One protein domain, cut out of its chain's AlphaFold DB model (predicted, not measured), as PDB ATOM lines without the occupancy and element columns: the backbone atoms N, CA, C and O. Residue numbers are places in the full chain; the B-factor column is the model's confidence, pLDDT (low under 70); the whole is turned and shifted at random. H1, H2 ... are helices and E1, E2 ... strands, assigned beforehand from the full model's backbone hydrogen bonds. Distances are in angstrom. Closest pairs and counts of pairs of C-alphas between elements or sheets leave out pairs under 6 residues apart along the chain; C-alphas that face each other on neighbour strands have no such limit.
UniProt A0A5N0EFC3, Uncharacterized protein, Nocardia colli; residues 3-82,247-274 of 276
ATOM      1  N   ILE A   3      14.818 -17.831  51.272       86.44
ATOM      2  CA  ILE A   3      14.507 -18.093  52.683       86.44
ATOM      3  C   ILE A   3      15.809 -18.223  53.476       86.44
ATOM      4  O   ILE A   3      16.590 -19.145  53.244       86.44
ATOM      5  N   LEU A   4      16.053 -17.293  54.406       85.38
ATOM      6  CA  LEU A   4      17.306 -17.199  55.163       85.38
ATOM      7  C   LEU A   4      17.059 -16.925  56.650       85.38
ATOM      8  O   LEU A   4      16.160 -16.168  57.018       85.38
ATOM      9  N   GLN A   5      17.906 -17.496  57.511       82.44
ATOM     10  CA  GLN A   5      18.004 -17.094  58.915       82.44
ATOM     11  C   GLN A   5      18.895 -15.850  59.011       82.44
ATOM     12  O   GLN A   5      20.067 -15.901  58.641       82.44
ATOM     13  N   ASP A   6      18.352 -14.740  59.514       76.56
ATOM     14  CA  ASP A   6      19.119 -13.512  59.751       76.56
ATOM     15  C   ASP A   6      19.794 -13.593  61.135       76.56
ATOM     16  O   ASP A   6      19.091 -13.550  62.149       76.56
ATOM     17  N   PRO A   7      21.133 -13.718  61.216       71.62
ATOM     18  CA  PRO A   7      21.842 -13.874  62.484       71.62
ATOM     19  C   PRO A   7      21.834 -12.597  63.335       71.62
ATOM     20  O   PRO A   7      22.193 -12.647  64.507       71.62
ATOM     21  N   THR A   8      21.432 -11.452  62.769       72.44
ATOM     22  CA  THR A   8      21.266 -10.199  63.522       72.44
ATOM     23  C   THR A   8      19.929 -10.127  64.261       72.44
ATOM     24  O   THR A   8      19.740  -9.263  65.118       72.44
ATOM     25  N   LYS A   9      18.997 -11.037  63.951       74.06
ATOM     26  CA  LYS A   9      17.706 -11.142  64.628       74.06
ATOM     27  C   LYS A   9      17.764 -12.169  65.768       74.06
ATOM     28  O   LYS A   9      18.591 -13.080  65.733       74.06
ATOM     29  N   PRO A  10      16.872 -12.066  66.773       75.19
ATOM     30  CA  PRO A  10      16.780 -13.056  67.844       75.19
ATOM     31  C   PRO A  10      16.633 -14.473  67.283       75.19
ATOM     32  O   PRO A  10      15.891 -14.683  66.324       75.19
ATOM     33  N   THR A  11      17.271 -15.464  67.903       65.19
ATOM     34  CA  THR A  11      17.219 -16.879  67.484       65.19
ATOM     35  C   THR A  11      15.799 -17.450  67.397       65.19
ATOM     36  O   THR A  11      15.564 -18.411  66.675       65.19
ATOM     37  N   THR A  12      14.830 -16.828  68.068       70.62
ATOM     38  CA  THR A  12      13.402 -17.172  68.018       70.62
ATOM     39  C   THR A  12      12.681 -16.728  66.740       70.62
ATOM     40  O   THR A  12      11.547 -17.137  66.522       70.62
ATOM     41  N   SER A  13      13.300 -15.897  65.893       68.06
ATOM     42  CA  SER A  13      12.630 -15.265  64.741       68.06
ATOM     43  C   SER A  13      12.536 -16.125  63.472       68.06
ATOM     44  O   SER A  13      11.840 -15.727  62.543       68.06
ATOM     45  N   GLY A  14      13.158 -17.310  63.454       72.50
ATOM     46  CA  GLY A  14      13.062 -18.289  62.365       72.50
ATOM     47  C   GLY A  14      13.538 -17.799  60.981       72.50
ATOM     48  O   GLY A  14      13.875 -16.623  60.798       72.50
ATOM     49  N   PRO A  15      13.592 -18.696  59.978       83.00
ATOM     50  CA  PRO A  15      13.930 -18.320  58.611       83.00
ATOM     51  C   PRO A  15      12.861 -17.392  58.031       83.00
ATOM     52  O   PRO A  15      11.667 -17.630  58.195       83.00
ATOM     53  N   SER A  16      13.283 -16.333  57.345       83.19
ATOM     54  CA  SER A  16      12.386 -15.355  56.725       83.19
ATOM     55  C   SER A  16      12.702 -15.186  55.239       83.19
ATOM     56  O   SER A  16      13.864 -15.319  54.844       83.19
ATOM     57  N   PRO A  17      11.701 -14.842  54.415       86.69
ATOM     58  CA  PRO A  17      11.933 -14.463  53.032       86.69
ATOM     59  C   PRO A  17      12.732 -13.160  52.926       86.69
ATOM     60  O   PRO A  17      12.437 -12.171  53.600       86.69
ATOM     61  N   ILE A  18      13.733 -13.152  52.050       87.62
ATOM     62  CA  ILE A  18      14.567 -12.001  51.713       87.62
ATOM     63  C   ILE A  18      14.524 -11.794  50.198       87.62
ATOM     64  O   ILE A  18      14.830 -12.696  49.417       87.62
ATOM     65  N   THR A  19      14.138 -10.588  49.791       86.50
ATOM     66  CA  THR A  19      14.077 -10.139  48.390       86.50
ATOM     67  C   THR A  19      15.200  -9.161  48.045       86.50
ATOM     68  O   THR A  19      15.541  -8.977  46.882       86.50
ATOM     69  N   GLU A  20      15.830  -8.551  49.049       88.38
ATOM     70  CA  GLU A  20      16.950  -7.633  48.866       88.38
ATOM     71  C   GLU A  20      18.269  -8.406  48.755       88.38
ATOM     72  O   GLU A  20      18.845  -8.846  49.756       88.38
ATOM     73  N   PHE A  21      18.788  -8.539  47.533       87.69
ATOM     74  CA  PHE A  21      20.030  -9.273  47.289       87.69
ATOM     75  C   PHE A  21      21.261  -8.742  48.060       87.69
ATOM     76  O   PHE A  21      22.029  -9.580  48.538       87.69
ATOM     77  N   PRO A  22      21.478  -7.423  48.293       87.81
ATOM     78  CA  PRO A  22      22.637  -6.968  49.072       87.81
ATOM     79  C   PRO A  22      22.579  -7.445  50.531       87.81
ATOM     80  O   PRO A  22      23.595  -7.818  51.126       87.81
ATOM     81  N   ARG A  23      21.369  -7.478  51.101       88.44
ATOM     82  CA  ARG A  23      21.130  -7.958  52.461       88.44
ATOM     83  C   ARG A  23      21.345  -9.465  52.554       88.44
ATOM     84  O   ARG A  23      22.074  -9.915  53.436       88.44
ATOM     85  N   ALA A  24      20.766 -10.235  51.635       89.94
ATOM     86  CA  ALA A  24      20.962 -11.683  51.579       89.94
ATOM     87  C   ALA A  24      22.448 -12.059  51.399       89.94
ATOM     88  O   ALA A  24      22.947 -12.930  52.109       89.94
ATOM     89  N   ALA A  25      23.189 -11.349  50.541       91.69
ATOM     90  CA  ALA A  25      24.629 -11.559  50.365       91.69
ATOM     91  C   ALA A  25      25.429 -11.260  51.641       91.69
ATOM     92  O   ALA A  25      26.357 -11.992  51.973       91.69
ATOM     93  N   THR A  26      25.053 -10.223  52.394       91.12
ATOM     94  CA  THR A  26      25.689  -9.903  53.684       91.12
ATOM     95  C   THR A  26      25.464 -11.009  54.718       91.12
ATOM     96  O   THR A  26      26.397 -11.384  55.423       91.12
ATOM     97  N   ILE A  27      24.255 -11.575  54.778       89.88
ATOM     98  CA  ILE A  27      23.911 -12.685  55.687       89.88
ATOM     99  C   ILE A  27      24.685 -13.964  55.333       89.88
ATOM    100  O   ILE A  27      25.134 -14.688  56.223       89.88
ATOM    101  N   LEU A  28      24.855 -14.241  54.038       92.00
ATOM    102  CA  LEU A  28      25.557 -15.430  53.546       92.00
ATOM    103  C   LEU A  28      27.086 -15.294  53.558       92.00
ATOM    104  O   LEU A  28      27.783 -16.298  53.432       92.00
ATOM    105  N   ALA A  29      27.630 -14.087  53.739       92.50
ATOM    106  CA  ALA A  29      29.064 -13.813  53.628       92.50
ATOM    107  C   ALA A  29      29.939 -14.637  54.594       92.50
ATOM    108  O   ALA A  29      31.073 -14.977  54.256       92.50
ATOM    109  N   SER A  30      29.417 -14.986  55.775       89.88
ATOM    110  CA  SER A  30      30.091 -15.849  56.759       89.88
ATOM    111  C   SER A  30      29.827 -17.346  56.566       89.88
ATOM    112  O   SER A  30      30.480 -18.161  57.211       89.88
ATOM    113  N   GLN A  31      28.872 -17.710  55.708       90.81
ATOM    114  CA  GLN A  31      28.440 -19.093  55.471       90.81
ATOM    115  C   GLN A  31      29.161 -19.729  54.276       90.81
ATOM    116  O   GLN A  31      29.154 -20.947  54.115       90.81
ATOM    117  N   VAL A  32      29.795 -18.912  53.434       93.44
ATOM    118  CA  VAL A  32      30.611 -19.367  52.309       93.44
ATOM    119  C   VAL A  32      32.065 -19.601  52.717       93.44
ATOM    120  O   VAL A  32      32.553 -19.062  53.709       93.44
ATOM    121  N   THR A  33      32.775 -20.423  51.943       91.12
ATOM    122  CA  THR A  33      34.211 -20.673  52.124       91.12
ATOM    123  C   THR A  33      34.957 -20.397  50.812       91.12
ATOM    124  O   THR A  33      34.587 -20.999  49.802       91.12
ATOM    125  N   PRO A  34      35.984 -19.525  50.815       92.31
ATOM    126  CA  PRO A  34      36.379 -18.673  51.942       92.31
ATOM    127  C   PRO A  34      35.291 -17.637  52.293       92.31
ATOM    128  O   PRO A  34      34.524 -17.238  51.416       92.31
ATOM    129  N   PRO A  35      35.210 -17.190  53.560       92.00
ATOM    130  CA  PRO A  35      34.257 -16.158  53.955       92.00
ATOM    131  C   PRO A  35      34.593 -14.826  53.281       92.00
ATOM    132  O   PRO A  35      35.762 -14.504  53.044       92.00
ATOM    133  N   THR A  36      33.574 -14.014  53.004       90.81
ATOM    134  CA  THR A  36      33.755 -12.699  52.370       90.81
ATOM    135  C   THR A  36      33.500 -11.564  53.352       90.81
ATOM    136  O   THR A  36      32.713 -11.680  54.286       90.81
ATOM    137  N   LYS A  37      34.133 -10.411  53.113       86.88
ATOM    138  CA  LYS A  37      33.723  -9.136  53.729       86.88
ATOM    139  C   LYS A  37      32.520  -8.562  52.969       86.88
ATOM    140  O   LYS A  37      32.130  -9.126  51.954       86.88
ATOM    141  N   SER A  38      31.959  -7.438  53.420       79.62
ATOM    142  CA  SER A  38      30.858  -6.727  52.738       79.62
ATOM    143  C   SER A  38      31.274  -6.019  51.442       79.62
ATOM    144  O   SER A  38      30.447  -5.435  50.745       79.62
ATOM    145  N   THR A  39      32.564  -6.032  51.106       80.81
ATOM    146  CA  THR A  39      33.111  -5.419  49.895       80.81
ATOM    147  C   THR A  39      34.204  -6.300  49.293       80.81
ATOM    148  O   THR A  39      34.784  -7.158  49.960       80.81
ATOM    149  N   GLY A  40      34.483  -6.091  48.005       87.06
ATOM    150  CA  GLY A  40      35.541  -6.782  47.267       87.06
ATOM    151  C   GLY A  40      35.042  -7.847  46.279       87.06
ATOM    152  O   GLY A  40      33.841  -8.103  46.196       87.06
ATOM    153  N   PRO A  41      35.949  -8.454  45.495       88.62
ATOM    154  CA  PRO A  41      35.605  -9.323  44.360       88.62
ATOM    155  C   PRO A  41      34.821 -10.578  44.749       88.62
ATOM    156  O   PRO A  41      33.823 -10.902  44.115       88.62
ATOM    157  N   LEU A  42      35.211 -11.229  45.846       91.94
ATOM    158  CA  LEU A  42      34.493 -12.387  46.380       91.94
ATOM    159  C   LEU A  42      33.076 -12.035  46.839       91.94
ATOM    160  O   LEU A  42      32.143 -12.792  46.591       91.94
ATOM    161  N   HIS A  43      32.899 -10.870  47.465       92.12
ATOM    162  CA  HIS A  43      31.568 -10.417  47.852       92.12
ATOM    163  C   HIS A  43      30.723 -10.067  46.630       92.12
ATOM    164  O   HIS A  43      29.571 -10.466  46.559       92.12
ATOM    165  N   LYS A  44      31.303  -9.395  45.626       90.88
ATOM    166  CA  LYS A  44      30.625  -9.135  44.347       90.88
ATOM    167  C   LYS A  44      30.151 -10.435  43.693       90.88
ATOM    168  O   LYS A  44      29.010 -10.490  43.253       90.88
ATOM    169  N   MET A  45      30.986 -11.476  43.683       92.62
ATOM    170  CA  MET A  45      30.608 -12.796  43.173       92.62
ATOM    171  C   MET A  45      29.419 -13.391  43.936       92.62
ATOM    172  O   MET A  45      28.450 -13.830  43.317       92.62
ATOM    173  N   LEU A  46      29.454 -13.351  45.272       94.38
ATOM    174  CA  LEU A  46      28.332 -13.785  46.106       94.38
ATOM    175  C   LEU A  46      27.058 -12.982  45.804       94.38
ATOM    176  O   LEU A  46      25.990 -13.560  45.638       94.38
ATOM    177  N   THR A  47      27.167 -11.662  45.673       93.00
ATOM    178  CA  THR A  47      26.048 -10.770  45.352       93.00
ATOM    179  C   THR A  47      25.414 -11.105  44.004       93.00
ATOM    180  O   THR A  47      24.189 -11.095  43.905       93.00
ATOM    181  N   VAL A  48      26.209 -11.438  42.980       92.00
ATOM    182  CA  VAL A  48      25.685 -11.871  41.674       92.00
ATOM    183  C   VAL A  48      24.919 -13.188  41.809       92.00
ATOM    184  O   VAL A  48      23.785 -13.257  41.350       92.00
ATOM    185  N   LEU A  49      25.475 -14.193  42.497       94.12
ATOM    186  CA  LEU A  49      24.786 -15.470  42.743       94.12
ATOM    187  C   LEU A  49      23.460 -15.280  43.488       94.12
ATOM    188  O   LEU A  49      22.440 -15.839  43.096       94.12
ATOM    189  N   VAL A  50      23.468 -14.468  44.547       94.62
ATOM    190  CA  VAL A  50      22.273 -14.161  45.340       94.62
ATOM    191  C   VAL A  50      21.232 -13.438  44.497       94.62
ATOM    192  O   VAL A  50      20.056 -13.773  44.575       94.62
ATOM    193  N   LYS A  51      21.649 -12.465  43.680       93.94
ATOM    194  CA  LYS A  51      20.748 -11.752  42.776       93.94
ATOM    195  C   LYS A  51      20.114 -12.716  41.772       93.94
ATOM    196  O   LYS A  51      18.896 -12.746  41.679       93.94
ATOM    197  N   THR A  52      20.916 -13.538  41.093       92.81
ATOM    198  CA  THR A  52      20.424 -14.561  40.158       92.81
ATOM    199  C   THR A  52      19.437 -15.513  40.830       92.81
ATOM    200  O   THR A  52      18.410 -15.832  40.249       92.81
ATOM    201  N   ALA A  53      19.713 -15.938  42.064       93.25
ATOM    202  CA  ALA A  53      18.820 -16.817  42.807       93.25
ATOM    203  C   ALA A  53      17.517 -16.130  43.256       93.25
ATOM    204  O   ALA A  53      16.472 -16.771  43.307       93.25
ATOM    205  N   ILE A  54      17.558 -14.840  43.600       93.31
ATOM    206  CA  ILE A  54      16.366 -14.072  43.989       93.31
ATOM    207  C   ILE A  54      15.477 -13.766  42.787       93.31
ATOM    208  O   ILE A  54      14.257 -13.837  42.942       93.31
ATOM    209  N   ASP A  55      16.090 -13.426  41.652       92.19
ATOM    210  CA  ASP A  55      15.415 -13.089  40.395       92.19
ATOM    211  C   ASP A  55      14.841 -14.321  39.682       92.19
ATOM    212  O   ASP A  55      14.096 -14.169  38.714       92.19
ATOM    213  N   ASP A  56      15.179 -15.528  40.147       90.50
ATOM    214  CA  ASP A  56      14.603 -16.776  39.663       90.50
ATOM    215  C   ASP A  56      13.082 -16.792  39.900       90.50
ATOM    216  O   ASP A  56      12.649 -16.799  41.059       90.50
ATOM    217  N   PRO A  57      12.257 -16.795  38.835       87.81
ATOM    218  CA  PRO A  57      10.803 -16.704  38.967       87.81
ATOM    219  C   PRO A  57      10.193 -17.951  39.615       87.81
ATOM    220  O   PRO A  57       9.121 -17.862  40.208       87.81
ATOM    221  N   ASP A  58      10.887 -19.087  39.520       90.75
ATOM    222  CA  ASP A  58      10.447 -20.377  40.052       90.75
ATOM    223  C   ASP A  58      10.878 -20.597  41.515       90.75
ATOM    224  O   ASP A  58      10.519 -21.606  42.122       90.75
ATOM    225  N   GLU A  59      11.639 -19.660  42.095       88.75
ATOM    226  CA  GLU A  59      12.153 -19.721  43.472       88.75
ATOM    227  C   GLU A  59      12.870 -21.047  43.799       88.75
ATOM    228  O   GLU A  59      12.784 -21.598  44.897       88.75
ATOM    229  N   THR A  60      13.615 -21.563  42.825       90.81
ATOM    230  CA  THR A  60      14.206 -22.906  42.816       90.81
ATOM    231  C   THR A  60      15.340 -23.069  43.833       90.81
ATOM    232  O   THR A  60      15.612 -24.172  44.332       90.81
ATOM    233  N   TYR A  61      16.073 -21.986  44.092       93.19
ATOM    234  CA  TYR A  61      17.371 -22.024  44.758       93.19
ATOM    235  C   TYR A  61      17.281 -21.767  46.265       93.19
ATOM    236  O   TYR A  61      16.557 -20.899  46.743       93.19
ATOM    237  N   THR A  62      18.099 -22.492  47.024       92.94
ATOM    238  CA  THR A  62      18.252 -22.345  48.473       92.94
ATOM    239  C   THR A  62      19.565 -21.650  48.835       92.94
ATOM    240  O   THR A  62      20.485 -21.529  48.023       92.94
ATOM    241  N   ALA A  63      19.693 -21.259  50.105       91.88
ATOM    242  CA  ALA A  63      20.944 -20.770  50.685       91.88
ATOM    243  C   ALA A  63      22.125 -21.721  50.434       91.88
ATOM    244  O   ALA A  63      23.219 -21.290  50.073       91.88
ATOM    245  N   GLN A  64      21.887 -23.027  50.588       92.88
ATOM    246  CA  GLN A  64      22.920 -24.039  50.426       92.88
ATOM    247  C   GLN A  64      23.373 -24.153  48.967       92.88
ATOM    248  O   GLN A  64      24.563 -24.337  48.715       92.88
ATOM    249  N   ASP A  65      22.460 -23.987  48.004       95.19
ATOM    250  CA  ASP A  65      22.829 -23.995  46.585       95.19
ATOM    251  C   ASP A  65      23.741 -22.816  46.243       95.19
ATOM    252  O   ASP A  65      24.711 -22.981  45.506       95.19
ATOM    253  N   ILE A  66      23.481 -21.645  46.832       95.00
ATOM    254  CA  ILE A  66      24.338 -20.463  46.678       95.00
ATOM    255  C   ILE A  66      25.732 -20.733  47.251       95.00
ATOM    256  O   ILE A  66      26.722 -20.390  46.607       95.00
ATOM    257  N   VAL A  67      25.835 -21.383  48.417       94.81
ATOM    258  CA  VAL A  67      27.131 -21.745  49.021       94.81
ATOM    259  C   VAL A  67      27.919 -22.702  48.121       94.81
ATOM    260  O   VAL A  67      29.103 -22.475  47.867       94.81
ATOM    261  N   VAL A  68      27.271 -23.737  47.583       95.12
ATOM    262  CA  VAL A  68      27.910 -24.700  46.669       95.12
ATOM    263  C   VAL A  68      28.312 -24.034  45.349       95.12
ATOM    264  O   VAL A  68      29.415 -24.259  44.847       95.12
ATOM    265  N   ALA A  69      27.450 -23.182  44.788       95.00
ATOM    266  CA  ALA A  69      27.742 -22.429  43.571       95.00
ATOM    267  C   ALA A  69      28.918 -21.461  43.772       95.00
ATOM    268  O   ALA A  69      29.806 -21.382  42.921       95.00
ATOM    269  N   TYR A  70      28.969 -20.784  44.921       95.31
ATOM    270  CA  TYR A  70      30.076 -19.918  45.314       95.31
ATOM    271  C   TYR A  70      31.398 -20.688  45.366       95.31
ATOM    272  O   TYR A  70      32.375 -20.270  44.747       95.31
ATOM    273  N   GLN A  71      31.424 -21.835  46.052       94.75
ATOM    274  CA  GLN A  71      32.621 -22.679  46.157       94.75
ATOM    275  C   GLN A  71      33.090 -23.169  44.786       94.75
ATOM    276  O   GLN A  71      34.287 -23.171  44.503       94.75
ATOM    277  N   LYS A  72      32.152 -23.535  43.904       93.56
ATOM    278  CA  LYS A  72      32.474 -23.905  42.525       93.56
ATOM    279  C   LYS A  72      33.143 -22.756  41.774       93.56
ATOM    280  O   LYS A  72      34.183 -22.974  41.163       93.56
ATOM    281  N   LEU A  73      32.559 -21.557  41.792       93.06
ATOM    282  CA  LEU A  73      33.135 -20.408  41.087       93.06
ATOM    283  C   LEU A  73      34.489 -19.997  41.679       93.06
ATOM    284  O   LEU A  73      35.398 -19.660  40.926       93.06
ATOM    285  N   TYR A  74      34.654 -20.092  42.999       93.88
ATOM    286  CA  TYR A  74      35.940 -19.883  43.662       93.88
ATOM    287  C   TYR A  74      37.010 -20.859  43.150       93.88
ATOM    288  O   TYR A  74      38.053 -20.426  42.664       93.88
ATOM    289  N   ALA A  75      36.723 -22.164  43.169       92.06
ATOM    290  CA  ALA A  75      37.651 -23.185  42.688       92.06
ATOM    291  C   ALA A  75      37.966 -23.027  41.188       92.06
ATOM    292  O   ALA A  75      39.100 -23.237  40.763       92.06
ATOM    293  N   LEU A  76      36.983 -22.614  40.379       90.94
ATOM    294  CA  LEU A  76      37.198 -22.302  38.963       90.94
ATOM    295  C   LEU A  76      38.114 -21.084  38.773       90.94
ATOM    296  O   LEU A  76      38.963 -21.122  37.886       90.94
ATOM    297  N   ALA A  77      38.003 -20.037  39.602       89.94
ATOM    298  CA  ALA A  77      38.953 -18.919  39.579       89.94
ATOM    299  C   ALA A  77      40.374 -19.393  39.895       89.94
ATOM    300  O   ALA A  77      41.306 -19.012  39.192       89.94
ATOM    301  N   GLU A  78      40.550 -20.215  40.932       91.06
ATOM    302  CA  GLU A  78      41.870 -20.728  41.312       91.06
ATOM    303  C   GLU A  78      42.489 -21.574  40.198       91.06
ATOM    304  O   GLU A  78      43.632 -21.334  39.803       91.06
ATOM    305  N   ALA A  79      41.714 -22.508  39.641       89.31
ATOM    306  CA  ALA A  79      42.149 -23.329  38.517       89.31
ATOM    307  C   ALA A  79      42.534 -22.461  37.309       89.31
ATOM    308  O   ALA A  79      43.570 -22.691  36.688       89.31
ATOM    309  N   ARG A  80      41.757 -21.407  37.023       86.88
ATOM    310  CA  ARG A  80      42.043 -20.464  35.935       86.88
ATOM    311  C   ARG A  80      43.351 -19.704  36.150       86.88
ATOM    312  O   ARG A  80      44.096 -19.497  35.198       86.88
ATOM    313  N   VAL A  81      43.652 -19.291  37.382       86.94
ATOM    314  CA  VAL A  81      44.926 -18.624  37.707       86.94
ATOM    315  C   VAL A  81      46.112 -19.564  37.495       86.94
ATOM    316  O   VAL A  81      47.136 -19.136  36.960       86.94
ATOM    317  N   GLN A  82      45.980 -20.830  37.894       86.94
ATOM    318  CA  GLN A  82      47.016 -21.843  37.672       86.94
ATOM    319  C   GLN A  82      47.244 -22.077  36.173       86.94
ATOM    320  O   GLN A  82      48.378 -21.975  35.704       86.94
ATOM    321  N   ASP A 247      45.676  -8.318  41.280       81.25
ATOM    322  CA  ASP A 247      45.748  -9.722  41.685       81.25
ATOM    323  C   ASP A 247      45.131 -10.614  40.578       81.25
ATOM    324  O   ASP A 247      43.964 -10.409  40.213       81.25
ATOM    325  N   PRO A 248      45.875 -11.591  40.017       80.12
ATOM    326  CA  PRO A 248      45.366 -12.510  39.000       80.12
ATOM    327  C   PRO A 248      44.070 -13.215  39.405       80.12
ATOM    328  O   PRO A 248      43.183 -13.397  38.572       80.12
ATOM    329  N   PHE A 249      43.924 -13.556  40.686       85.25
ATOM    330  CA  PHE A 249      42.716 -14.190  41.200       85.25
ATOM    331  C   PHE A 249      41.514 -13.245  41.136       85.25
ATOM    332  O   PHE A 249      40.440 -13.615  40.659       85.25
ATOM    333  N   VAL A 250      41.713 -11.980  41.512       84.69
ATOM    334  CA  VAL A 250      40.692 -10.934  41.368       84.69
ATOM    335  C   VAL A 250      40.295 -10.754  39.906       84.69
ATOM    336  O   VAL A 250      39.107 -10.662  39.601       84.69
ATOM    337  N   ARG A 251      41.265 -10.769  38.989       79.94
ATOM    338  CA  ARG A 251      40.986 -10.655  37.556       79.94
ATOM    339  C   ARG A 251      40.180 -11.841  37.022       79.94
ATOM    340  O   ARG A 251      39.254 -11.628  36.241       79.94
ATOM    341  N   ALA A 252      40.505 -13.064  37.437       84.00
ATOM    342  CA  ALA A 252      39.754 -14.261  37.061       84.00
ATOM    343  C   ALA A 252      38.293 -14.177  37.531       84.00
ATOM    344  O   ALA A 252      37.377 -14.430  36.746       84.00
ATOM    345  N   LEU A 253      38.066 -13.730  38.772       85.75
ATOM    346  CA  LEU A 253      36.722 -13.491  39.305       85.75
ATOM    347  C   LEU A 253      35.953 -12.441  38.497       85.75
ATOM    348  O   LEU A 253      34.798 -12.665  38.145       85.75
ATOM    349  N   GLU A 254      36.580 -11.308  38.174       81.81
ATOM    350  CA  GLU A 254      35.938 -10.258  37.374       81.81
ATOM    351  C   GLU A 254      35.518 -10.756  35.991       81.81
ATOM    352  O   GLU A 254      34.420 -10.437  35.543       81.81
ATOM    353  N   ILE A 255      36.364 -11.546  35.322       76.88
ATOM    354  CA  ILE A 255      36.049 -12.120  34.008       76.88
ATOM    355  C   ILE A 255      34.873 -13.087  34.111       76.88
ATOM    356  O   ILE A 255      33.936 -12.981  33.325       76.88
ATOM    357  N   MET A 256      34.876 -13.990  35.094       77.94
ATOM    358  CA  MET A 256      33.766 -14.931  35.280       77.94
ATOM    359  C   MET A 256      32.450 -14.236  35.629       77.94
ATOM    360  O   MET A 256      31.386 -14.771  35.321       77.94
ATOM    361  N   MET A 257      32.520 -13.054  36.243       78.94
ATOM    362  CA  MET A 257      31.357 -12.255  36.628       78.94
ATOM    363  C   MET A 257      30.900 -11.250  35.573       78.94
ATOM    364  O   MET A 257      29.942 -10.511  35.808       78.94
ATOM    365  N   LYS A 258      31.522 -11.237  34.389       71.81
ATOM    366  CA  LYS A 258      30.953 -10.556  33.226       71.81
ATOM    367  C   LYS A 258      29.756 -11.360  32.706       71.81
ATOM    368  O   LYS A 258      29.919 -12.313  31.951       71.81
ATOM    369  N   GLY A 259      28.554 -10.955  33.117       62.53
ATOM    370  CA  GLY A 259      27.279 -11.586  32.748       62.53
ATOM    371  C   GLY A 259      26.743 -12.567  33.802       62.53
ATOM    372  O   GLY A 259      27.452 -12.945  34.732       62.53
ATOM    373  N   THR A 260      25.470 -12.969  33.678       70.06
ATOM    374  CA  THR A 260      24.786 -13.853  34.652       70.06
ATOM    375  C   THR A 260      24.908 -15.344  34.333       70.06
ATOM    376  O   THR A 260      24.773 -16.163  35.237       70.06
ATOM    377  N   ALA A 261      25.245 -15.716  33.093       80.56
ATOM    378  CA  ALA A 261      25.247 -17.109  32.633       80.56
ATOM    379  C   ALA A 261      26.131 -18.047  33.482       80.56
ATOM    380  O   ALA A 261      25.752 -19.182  33.775       80.56
ATOM    381  N   ASN A 262      27.299 -17.576  33.935       85.56
ATOM    382  CA  ASN A 262      28.179 -18.367  34.801       85.56
ATOM    383  C   ASN A 262      27.583 -18.580  36.200       85.56
ATOM    384  O   ASN A 262      27.735 -19.661  36.771       85.56
ATOM    385  N   ALA A 263      26.892 -17.573  36.742       88.06
ATOM    386  CA  ALA A 263      26.203 -17.674  38.024       88.06
ATOM    387  C   ALA A 263      25.024 -18.657  37.938       88.06
ATOM    388  O   ALA A 263      24.919 -19.557  38.768       88.06
ATOM    389  N   GLU A 264      24.206 -18.551  36.889       89.62
ATOM    390  CA  GLU A 264      23.099 -19.476  36.607       89.62
ATOM    391  C   GLU A 264      23.597 -20.921  36.463       89.62
ATOM    392  O   GLU A 264      23.111 -21.829  37.135       89.62
ATOM    393  N   SER A 265      24.637 -21.142  35.654       90.44
ATOM    394  CA  SER A 265      25.248 -22.464  35.465       90.44
ATOM    395  C   SER A 265      25.817 -23.048  36.767       90.44
ATOM    396  O   SER A 265      25.699 -24.251  37.032       90.44
ATOM    397  N   ALA A 266      26.420 -22.213  37.619       92.75
ATOM    398  CA  ALA A 266      26.924 -22.641  38.921       92.75
ATOM    399  C   ALA A 266      25.791 -23.036  39.883       92.75
ATOM    400  O   ALA A 266      25.903 -24.060  40.560       92.75
ATOM    401  N   LEU A 267      24.687 -22.286  39.896       93.69
ATOM    402  CA  LEU A 267      23.500 -22.601  40.693       93.69
ATOM    403  C   LEU A 267      22.802 -23.882  40.210       93.69
ATOM    404  O   LEU A 267      22.468 -24.753  41.011       93.69
ATOM    405  N   GLN A 268      22.674 -24.072  38.896       93.12
ATOM    406  CA  GLN A 268      22.146 -25.309  38.309       93.12
ATOM    407  C   GLN A 268      23.012 -26.530  38.641       93.12
ATOM    408  O   GLN A 268      22.511 -27.626  38.902       93.12
ATOM    409  N   TYR A 269      24.334 -26.355  38.671       93.38
ATOM    410  CA  TYR A 269      25.237 -27.392  39.157       93.38
ATOM    411  C   TYR A 269      24.987 -27.735  40.629       93.38
ATOM    412  O   TYR A 269      25.017 -28.915  40.978       93.38
ATOM    413  N   ALA A 270      24.733 -26.737  41.479       94.25
ATOM    414  CA  ALA A 270      24.471 -26.960  42.896       94.25
ATOM    415  C   ALA A 270      23.208 -27.808  43.119       94.25
ATOM    416  O   ALA A 270      23.266 -28.774  43.879       94.25
ATOM    417  N   ILE A 271      22.133 -27.555  42.360       92.94
ATOM    418  CA  ILE A 271      20.916 -28.384  42.396       92.94
ATOM    419  C   ILE A 271      21.243 -29.853  42.102       92.94
ATOM    420  O   ILE A 271      20.835 -30.747  42.841       92.94
ATOM    421  N   LYS A 272      22.036 -30.114  41.054       90.56
ATOM    422  CA  LYS A 272      22.452 -31.476  40.667       90.56
ATOM    423  C   LYS A 272      23.320 -32.175  41.719       90.56
ATOM    424  O   LYS A 272      23.538 -33.379  41.617       90.56
ATOM    425  N   LYS A 273      23.868 -31.433  42.683       89.31
ATOM    426  CA  LYS A 273      24.706 -31.946  43.773       89.31
ATOM    427  C   LYS A 273      23.975 -32.050  45.107       89.31
ATOM    428  O   LYS A 273      24.606 -32.454  46.083       89.31
ATOM    429  N   ARG A 274      22.679 -31.726  45.165       86.06
ATOM    430  CA  ARG A 274      21.880 -31.942  46.372       86.06
ATOM    431  C   ARG A 274      21.911 -33.436  46.737       86.06
ATOM    432  O   ARG A 274      21.681 -34.266  45.855       86.06
TER     433      ARG A 274
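This is residues 3 to 82 and 247 to 274 of the 276 residues of an uncharacterized protein of Nocardia colli (UniProt A0A5N0EFC3). Helices H1, H3, H4 and H5 pack round H2, mostly crossed, and the long H3 folds back along H2 as a helical hairpin. The looped residues 3 to 15 and the short strand E1 make one end of the longest axis, and the last part of H3 makes the other. The 108 printed residues include one named strand and five named helices, in the order E1, H1, H2, H3, H4, H5; the class is mostly helix. The whole is compact, with a radius of gyration of the C-alphas of 13.6 A, and spans 45 by 28 by 21 A.

Find C-alpha 16 at (12.386, -15.355, 56.725), where E1, residues 16 to 18, begins. H1 follows at 21 to 28, then H2 at 41 to 55, 20.9 A long. H3, residues 63 to 82, runs 29.2 A to C-alpha 82 at (47.016, -21.843, 37.672). Past the cut, look for H4 at 248 to 256 and H5 at 261 to 272, ending at (22.452, -31.476, 40.667).

Begin at the hub, H2. H1 touches it at a steep tilt of 64 degrees, C-alphas 21 and 51 being closest at 5.2 A. H3 touches it with residues 66 to 70 alone, closest at Leu 49 and Ile 66, C-alphas 6.4 A apart. H3 and H5 touch at C-alphas 69 and 266, 4.7 A apart. H3 and H4 touch at C-alphas 77 and 252, 5.4 A apart. E1 pairs with no named strand, but residues 3 to 4 pair antiparallel with its residues 16 to 17. In each of the five helices every O i to N i+4 pair is within hydrogen-bond range.

C-alphas 12 and 82 are farthest apart, 45.5 A. Residues 83 to 246 are not printed, leaving 12.8 A between C-alphas 82 and 247. The link from H1 to H2 is long. Look for pLDDT under 70 at residues 11, 13 and 259.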